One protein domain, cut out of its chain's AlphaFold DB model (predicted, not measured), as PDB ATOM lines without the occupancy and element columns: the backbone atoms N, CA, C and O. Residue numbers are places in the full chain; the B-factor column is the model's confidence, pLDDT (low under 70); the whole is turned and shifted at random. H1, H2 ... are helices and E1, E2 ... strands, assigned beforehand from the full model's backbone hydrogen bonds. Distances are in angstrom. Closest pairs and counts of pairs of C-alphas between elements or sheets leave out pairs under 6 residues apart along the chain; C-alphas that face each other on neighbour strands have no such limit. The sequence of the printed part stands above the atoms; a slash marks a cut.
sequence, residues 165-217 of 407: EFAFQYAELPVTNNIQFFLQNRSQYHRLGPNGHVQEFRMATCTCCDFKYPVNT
ATOM      1  N   GLU A 165      41.580 -33.747  43.492       56.09
ATOM      2  CA  GLU A 165      41.357 -32.607  44.387       56.09
ATOM      3  C   GLU A 165      42.531 -32.438  45.357       56.09
ATOM      4  O   GLU A 165      42.533 -32.941  46.476       56.09
ATOM      5  N   PHE A 166      43.570 -31.741  44.895       58.34
ATOM      6  CA  PHE A 166      44.702 -31.336  45.723       58.34
ATOM      7  C   PHE A 166      44.569 -29.850  46.052       58.34
ATOM      8  O   PHE A 166      44.844 -28.992  45.218       58.34
ATOM      9  N   ALA A 167      44.139 -29.556  47.279       55.59
ATOM     10  CA  ALA A 167      44.180 -28.206  47.814       55.59
ATOM     11  C   ALA A 167      45.624 -27.868  48.210       55.59
ATOM     12  O   ALA A 167      46.201 -28.505  49.094       55.59
ATOM     13  N   PHE A 168      46.212 -26.856  47.576       61.31
ATOM     14  CA  PHE A 168      47.400 -26.220  48.137       61.31
ATOM     15  C   PHE A 168      46.982 -25.258  49.240       61.31
ATOM     16  O   PHE A 168      46.072 -24.457  49.050       61.31
ATOM     17  N   GLN A 169      47.695 -25.321  50.360       58.97
ATOM     18  CA  GLN A 169      47.617 -24.334  51.424       58.97
ATOM     19  C   GLN A 169      48.890 -23.493  51.366       58.97
ATOM     20  O   GLN A 169      49.991 -24.017  51.548       58.97
ATOM     21  N   TYR A 170      48.749 -22.193  51.124       62.16
ATOM     22  CA  TYR A 170      49.808 -21.226  51.382       62.16
ATOM     23  C   TYR A 170      49.320 -20.177  52.380       62.16
ATOM     24  O   TYR A 170      48.127 -19.892  52.463       62.16
ATOM     25  N   ALA A 171      50.253 -19.600  53.138       59.78
ATOM     26  CA  ALA A 171      49.971 -18.414  53.931       59.78
ATOM     27  C   ALA A 171      49.943 -17.205  52.990       59.78
ATOM     28  O   ALA A 171      50.964 -16.882  52.377       59.78
ATOM     29  N   GLU A 172      48.788 -16.558  52.850       62.97
ATOM     30  CA  GLU A 172      48.698 -15.307  52.101       62.97
ATOM     31  C   GLU A 172      49.534 -14.226  52.808       62.97
ATOM     32  O   GLU A 172      49.455 -14.064  54.032       62.97
ATOM     33  N   LEU A 173      50.382 -13.509  52.061       63.88
ATOM     34  CA  LEU A 173      51.135 -12.401  52.646       63.88
ATOM     35  C   LEU A 173      50.166 -11.266  53.014       63.88
ATOM     36  O   LEU A 173      49.265 -10.965  52.234       63.88
ATOM     37  N   PRO A 174      50.375 -10.575  54.150       63.47
ATOM     38  CA  PRO A 174      49.611  -9.379  54.467       63.47
ATOM     39  C   PRO A 174      49.661  -8.362  53.319       63.47
ATOM     40  O   PRO A 174      50.737  -8.037  52.812       63.47
ATOM     41  N   VAL A 175      48.498  -7.799  52.974       65.31
ATOM     42  CA  VAL A 175      48.293  -6.819  51.881       65.31
ATOM     43  C   VAL A 175      49.214  -5.586  51.989       65.31
ATOM     44  O   VAL A 175      49.439  -4.872  51.016       65.31
ATOM     45  N   THR A 176      49.820  -5.357  53.156       66.81
ATOM     46  CA  THR A 176      50.766  -4.269  53.443       66.81
ATOM     47  C   THR A 176      52.092  -4.334  52.671       66.81
ATOM     48  O   THR A 176      52.928  -3.453  52.866       66.81
ATOM     49  N   ASN A 177      52.320  -5.341  51.811       60.62
ATOM     50  CA  ASN A 177      53.520  -5.502  50.963       60.62
ATOM     51  C   ASN A 177      54.868  -5.523  51.722       60.62
ATOM     52  O   ASN A 177      55.943  -5.470  51.122       60.62
ATOM     53  N   ASN A 178      54.844  -5.633  53.053       78.06
ATOM     54  CA  ASN A 178      56.035  -5.540  53.886       78.06
ATOM     55  C   ASN A 178      56.633  -6.930  54.155       78.06
ATOM     56  O   ASN A 178      56.394  -7.555  55.192       78.06
ATOM     57  N   ILE A 179      57.452  -7.398  53.211       77.75
ATOM     58  CA  ILE A 179      58.135  -8.696  53.303       77.75
ATOM     59  C   ILE A 179      59.046  -8.812  54.540       77.75
ATOM     60  O   ILE A 179      59.187  -9.902  55.089       77.75
ATOM     61  N   GLN A 180      59.617  -7.705  55.032       79.56
ATOM     62  CA  GLN A 180      60.437  -7.711  56.250       79.56
ATOM     63  C   GLN A 180      59.589  -8.049  57.479       79.56
ATOM     64  O   GLN A 180      59.969  -8.908  58.275       79.56
ATOM     65  N   PHE A 181      58.405  -7.443  57.597       76.44
ATOM     66  CA  PHE A 181      57.470  -7.734  58.684       76.44
ATOM     67  C   PHE A 181      56.947  -9.179  58.625       76.44
ATOM     68  O   PHE A 181      56.842  -9.838  59.660       76.44
ATOM     69  N   PHE A 182      56.689  -9.704  57.421       77.62
ATOM     70  CA  PHE A 182      56.332 -11.114  57.227       77.62
ATOM     71  C   PHE A 182      57.457 -12.064  57.675       77.62
ATOM     72  O   PHE A 182      57.207 -12.998  58.433       77.62
ATOM     73  N   LEU A 183      58.705 -11.807  57.265       80.31
ATOM     74  CA  LEU A 183      59.856 -12.644  57.621       80.31
ATOM     75  C   LEU A 183      60.163 -12.613  59.126       80.31
ATOM     76  O   LEU A 183      60.410 -13.667  59.714       80.31
ATOM     77  N   GLN A 184      60.091 -11.437  59.758       81.75
ATOM     78  CA  GLN A 184      60.257 -11.277  61.208       81.75
ATOM     79  C   GLN A 184      59.188 -12.049  61.998       81.75
ATOM     80  O   GLN A 184      59.503 -12.680  63.006       81.75
ATOM     81  N   ASN A 185      57.947 -12.075  61.503       74.38
ATOM     82  CA  ASN A 185      56.818 -12.738  62.155       74.38
ATOM     83  C   ASN A 185      56.484 -14.123  61.569       74.38
ATOM     84  O   ASN A 185      55.413 -14.663  61.856       74.38
ATOM     85  N   ARG A 186      57.385 -14.758  60.793       72.81
ATOM     86  CA  ARG A 186      57.102 -16.054  60.130       72.81
ATOM     87  C   ARG A 186      56.603 -17.124  61.106       72.81
ATOM     88  O   ARG A 186      55.783 -17.965  60.754       72.81
ATOM     89  N   SER A 187      57.107 -17.097  62.340       73.75
ATOM     90  CA  SER A 187      56.740 -18.032  63.404       73.75
ATOM     91  C   SER A 187      55.317 -17.818  63.918       73.75
ATOM     92  O   SER A 187      54.702 -18.793  64.332       73.75
ATOM     93  N   GLN A 188      54.778 -16.595  63.871       66.69
ATOM     94  CA  GLN A 188      53.367 -16.332  64.153       66.69
ATOM     95  C   GLN A 188      52.487 -16.776  62.984       66.69
ATOM     96  O   GLN A 188      51.543 -17.523  63.215       66.69
ATOM     97  N   TYR A 189      52.830 -16.433  61.737       63.19
ATOM     98  CA  TYR A 189      52.041 -16.851  60.567       63.19
ATOM     99  C   TYR A 189      51.961 -18.380  60.417       63.19
ATOM    100  O   TYR A 189      50.880 -18.910  60.180       63.19
ATOM    101  N   HIS A 190      53.052 -19.114  60.676       61.91
ATOM    102  CA  HIS A 190      53.017 -20.583  60.757       61.91
ATOM    103  C   HIS A 190      52.266 -21.135  61.987       61.91
ATOM    104  O   HIS A 190      51.883 -22.302  61.980       61.91
ATOM    105  N   ARG A 191      52.058 -20.336  63.042       60.69
ATOM    106  CA  ARG A 191      51.315 -20.722  64.258       60.69
ATOM    107  C   ARG A 191      49.824 -20.402  64.210       60.69
ATOM    108  O   ARG A 191      49.101 -20.932  65.046       60.69
ATOM    109  N   LEU A 192      49.355 -19.590  63.259       56.19
ATOM    110  CA  LEU A 192      47.919 -19.333  63.093       56.19
ATOM    111  C   LEU A 192      47.134 -20.620  62.786       56.19
ATOM    112  O   LEU A 192      45.949 -20.695  63.101       56.19
ATOM    113  N   GLY A 193      47.794 -21.648  62.235       59.16
ATOM    114  CA  GLY A 193      47.205 -22.972  62.037       59.16
ATOM    115  C   GLY A 193      45.908 -22.885  61.219       59.16
ATOM    116  O   GLY A 193      45.900 -22.186  60.205       59.16
ATOM    117  N   PRO A 194      44.802 -23.516  61.662       51.59
ATOM    118  CA  PRO A 194      43.497 -23.417  60.999       51.59
ATOM    119  C   PRO A 194      42.932 -21.991  60.865       51.59
ATOM    120  O   PRO A 194      42.038 -21.776  60.057       51.59
ATOM    121  N   ASN A 195      43.441 -21.026  61.641       47.72
ATOM    122  CA  ASN A 195      42.999 -19.627  61.638       47.72
ATOM    123  C   ASN A 195      43.902 -18.711  60.789       47.72
ATOM    124  O   ASN A 195      43.729 -17.492  60.798       47.72
ATOM    125  N   GLY A 196      44.894 -19.262  60.081       59.03
ATOM    126  CA  GLY A 196      45.601 -18.517  59.040       59.03
ATOM    127  C   GLY A 196      44.661 -18.218  57.869       59.03
ATOM    128  O   GLY A 196      43.691 -18.943  57.654       59.03
ATOM    129  N   HIS A 197      44.948 -17.182  57.075       57.94
ATOM    130  CA  HIS A 197      44.239 -17.002  55.805       57.94
ATOM    131  C   HIS A 197      44.753 -18.055  54.811       57.94
ATOM    132  O   HIS A 197      45.740 -17.851  54.103       57.94
ATOM    133  N   VAL A 198      44.132 -19.235  54.870       59.41
ATOM    134  CA  VAL A 198      44.407 -20.379  54.004       59.41
ATOM    135  C   VAL A 198      43.552 -20.224  52.758       59.41
ATOM    136  O   VAL A 198      42.343 -20.448  52.779       59.41
ATOM    137  N   GLN A 199      44.189 -19.822  51.664       63.78
ATOM    138  CA  GLN A 199      43.538 -19.747  50.367       63.78
ATOM    139  C   GLN A 199      43.692 -21.103  49.674       63.78
ATOM    140  O   GLN A 199      44.788 -21.472  49.255       63.78
ATOM    141  N   GLU A 200      42.606 -21.874  49.610       70.56
ATOM    142  CA  GLU A 200      42.590 -23.166  48.923       70.56
ATOM    143  C   GLU A 200      42.491 -22.978  47.406       70.56
ATOM    144  O   GLU A 200      41.637 -22.239  46.906       70.56
ATOM    145  N   PHE A 201      43.331 -23.709  46.674       72.62
ATOM    146  CA  PHE A 201      43.339 -23.736  45.213       72.62
ATOM    147  C   PHE A 201      42.770 -25.044  44.695       72.62
ATOM    148  O   PHE A 201      43.315 -26.111  44.971       72.62
ATOM    149  N   ARG A 202      41.727 -24.954  43.868       78.38
ATOM    150  CA  ARG A 202      41.327 -26.053  42.983       78.38
ATOM    151  C   ARG A 202      42.109 -25.951  41.685       78.38
ATOM    152  O   ARG A 202      42.379 -24.853  41.204       78.38
ATOM    153  N   MET A 203      42.455 -27.084  41.084       78.81
ATOM    154  CA  MET A 203      43.159 -27.083  39.801       78.81
ATOM    155  C   MET A 203      42.206 -27.447  38.673       78.81
ATOM    156  O   MET A 203      41.681 -28.558  38.614       78.81
ATOM    157  N   ALA A 204      41.992 -26.495  37.770       82.50
ATOM    158  CA  ALA A 204      41.271 -26.746  36.534       82.50
ATOM    159  C   ALA A 204      42.194 -27.432  35.530       82.50
ATOM    160  O   ALA A 204      43.418 -27.308  35.580       82.50
ATOM    161  N   THR A 205      41.582 -28.155  34.601       85.50
ATOM    162  CA  THR A 205      42.256 -28.817  33.485       85.50
ATOM    163  C   THR A 205      41.765 -28.153  32.200       85.50
ATOM    164  O   THR A 205      40.552 -28.041  32.020       85.50
ATOM    165  N   CYS A 206      42.654 -27.694  31.310       84.44
ATOM    166  CA  CYS A 206      42.204 -27.166  30.022       84.44
ATOM    167  C   CYS A 206      41.572 -28.291  29.207       84.44
ATOM    168  O   CYS A 206      42.256 -29.244  28.837       84.44
ATOM    169  N   THR A 207      40.308 -28.115  28.827       87.81
ATOM    170  CA  THR A 207      39.600 -28.979  27.867       87.81
ATOM    171  C   THR A 207      40.316 -29.086  26.517       87.81
ATOM    172  O   THR A 207      40.069 -30.010  25.753       87.81
ATOM    173  N   CYS A 208      41.206 -28.136  26.225       87.44
ATOM    174  CA  CYS A 208      41.975 -28.040  24.996       87.44
ATOM    175  C   CYS A 208      43.205 -28.962  24.921       87.44
ATOM    176  O   CYS A 208      43.648 -29.279  23.817       87.44
ATOM    177  N   CYS A 209      43.817 -29.316  26.058       85.62
ATOM    178  CA  CYS A 209      45.132 -29.970  26.069       85.62
ATOM    179  C   CYS A 209      45.508 -30.666  27.390       85.62
ATOM    180  O   CYS A 209      46.689 -30.907  27.627       85.62
ATOM    181  N   ASP A 210      44.573 -30.934  28.299       80.12
ATOM    182  CA  ASP A 210      44.831 -31.546  29.616       80.12
ATOM    183  C   ASP A 210      45.816 -30.783  30.528       80.12
ATOM    184  O   ASP A 210      46.240 -31.287  31.568       80.12
ATOM    185  N   PHE A 211      46.199 -29.550  30.172       84.56
ATOM    186  CA  PHE A 211      47.083 -28.725  30.995       84.56
ATOM    187  C   PHE A 211      46.374 -28.316  32.288       84.56
ATOM    188  O   PHE A 211      45.306 -27.702  32.242       84.56
ATOM    189  N   LYS A 212      46.970 -28.644  33.438       82.00
ATOM    190  CA  LYS A 212      46.404 -28.349  34.756       82.00
ATOM    191  C   LYS A 212      46.983 -27.057  35.319       82.00
ATOM    192  O   LYS A 212      48.201 -26.918  35.389       82.00
ATOM    193  N   TYR A 213      46.120 -26.151  35.770       81.81
ATOM    194  CA  TYR A 213      46.514 -24.867  36.348       81.81
ATOM    195  C   TYR A 213      45.727 -24.551  37.629       81.81
ATOM    196  O   TYR A 213      44.555 -24.927  37.732       81.81
ATOM    197  N   PRO A 214      46.347 -23.868  38.610       77.38
ATOM    198  CA  PRO A 214      45.665 -23.466  39.831       77.38
ATOM    199  C   PRO A 214      44.655 -22.365  39.515       77.38
ATOM    200  O   PRO A 214      44.976 -21.389  38.835       77.38
ATOM    201  N   VAL A 215      43.437 -22.511  40.026       81.12
ATOM    202  CA  VAL A 215      42.389 -21.493  39.958       81.12
ATOM    203  C   VAL A 215      42.091 -21.041  41.372       81.12
ATOM    204  O   VAL A 215      41.895 -21.864  42.269       81.12
ATOM    205  N   ASN A 216      42.076 -19.729  41.577       73.00
ATOM    206  CA  ASN A 216      41.838 -19.178  42.895       73.00
ATOM    207  C   ASN A 216      40.350 -19.305  43.240       73.00
ATOM    208  O   ASN A 216      39.512 -18.661  42.610       73.00
ATOM    209  N   THR A 217      40.009 -20.150  44.212       64.31
ATOM    210  CA  THR A 217      38.615 -20.494  44.539       64.31
ATOM    211  C   THR A 217      37.915 -19.471  45.448       64.31
ATOM    212  O   THR A 217      36.953 -19.802  46.145       64.31
TER     213      THR A 217
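AT A GLANCE: This is residues 165 to 217 of the 407 residues of an uncharacterized protein of Anopheles christyi (UniProt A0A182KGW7). What is the shape? There is little regular structure: unnamed residues 165 to 178 lead to two short helices, H1 and H2, at one end of an elongated outline, and a strand hairpin, E1 and E2, makes the other end. How much is named? The printed part has 53 residues, and the named elements, in the order H1 H2 E1 E2, hold only 20 of them, class mixed; the sheet E1 - E2 is antiparallel. How compact? It is only just loose, close to extended: radius of gyration of the C-alphas 14.6 A, spans 44 by 22 by 13 A.

IN THESE COORDINATES: Where are the helices? H1, residues 179 to 184, begins at C-alpha (58.135, -8.696, 53.303) and spans 8.6 A; H2, residues 186 to 189, spans 5.1 A. And the strands? E1, residues 201 to 205, spans 12.8 A; E2, residues 212 to 216, spans 13.1 A and ends at C-alpha (41.838, -19.178, 42.895).

HOW THE PARTS SIT: How do the helices stand? H1 and H2 are close but not clearly touching, the closest C-alphas, of Phe 182 and Tyr 189, 7.9 A apart. In H1 every O i to N i+4 pair is within hydrogen-bond range; H2 is too short for one. And the strands? The hairpin E1 and E2 is antiparallel at 142 degrees, with N 204 and O 213 within hydrogen-bond range at 3.0 A; H1 is apart from both.

THE WHOLE: How far does it reach? The C-alphas farthest apart, of Gln 184 and Cys 208, are 43.9 A apart. Which link is long, and is there a cut? The 11-residue link H2 to E1 is long; the printed part has no cut. Where is confidence low? The model's pLDDT is under 70 at residues 165 to 177, 188 to 199 and 217.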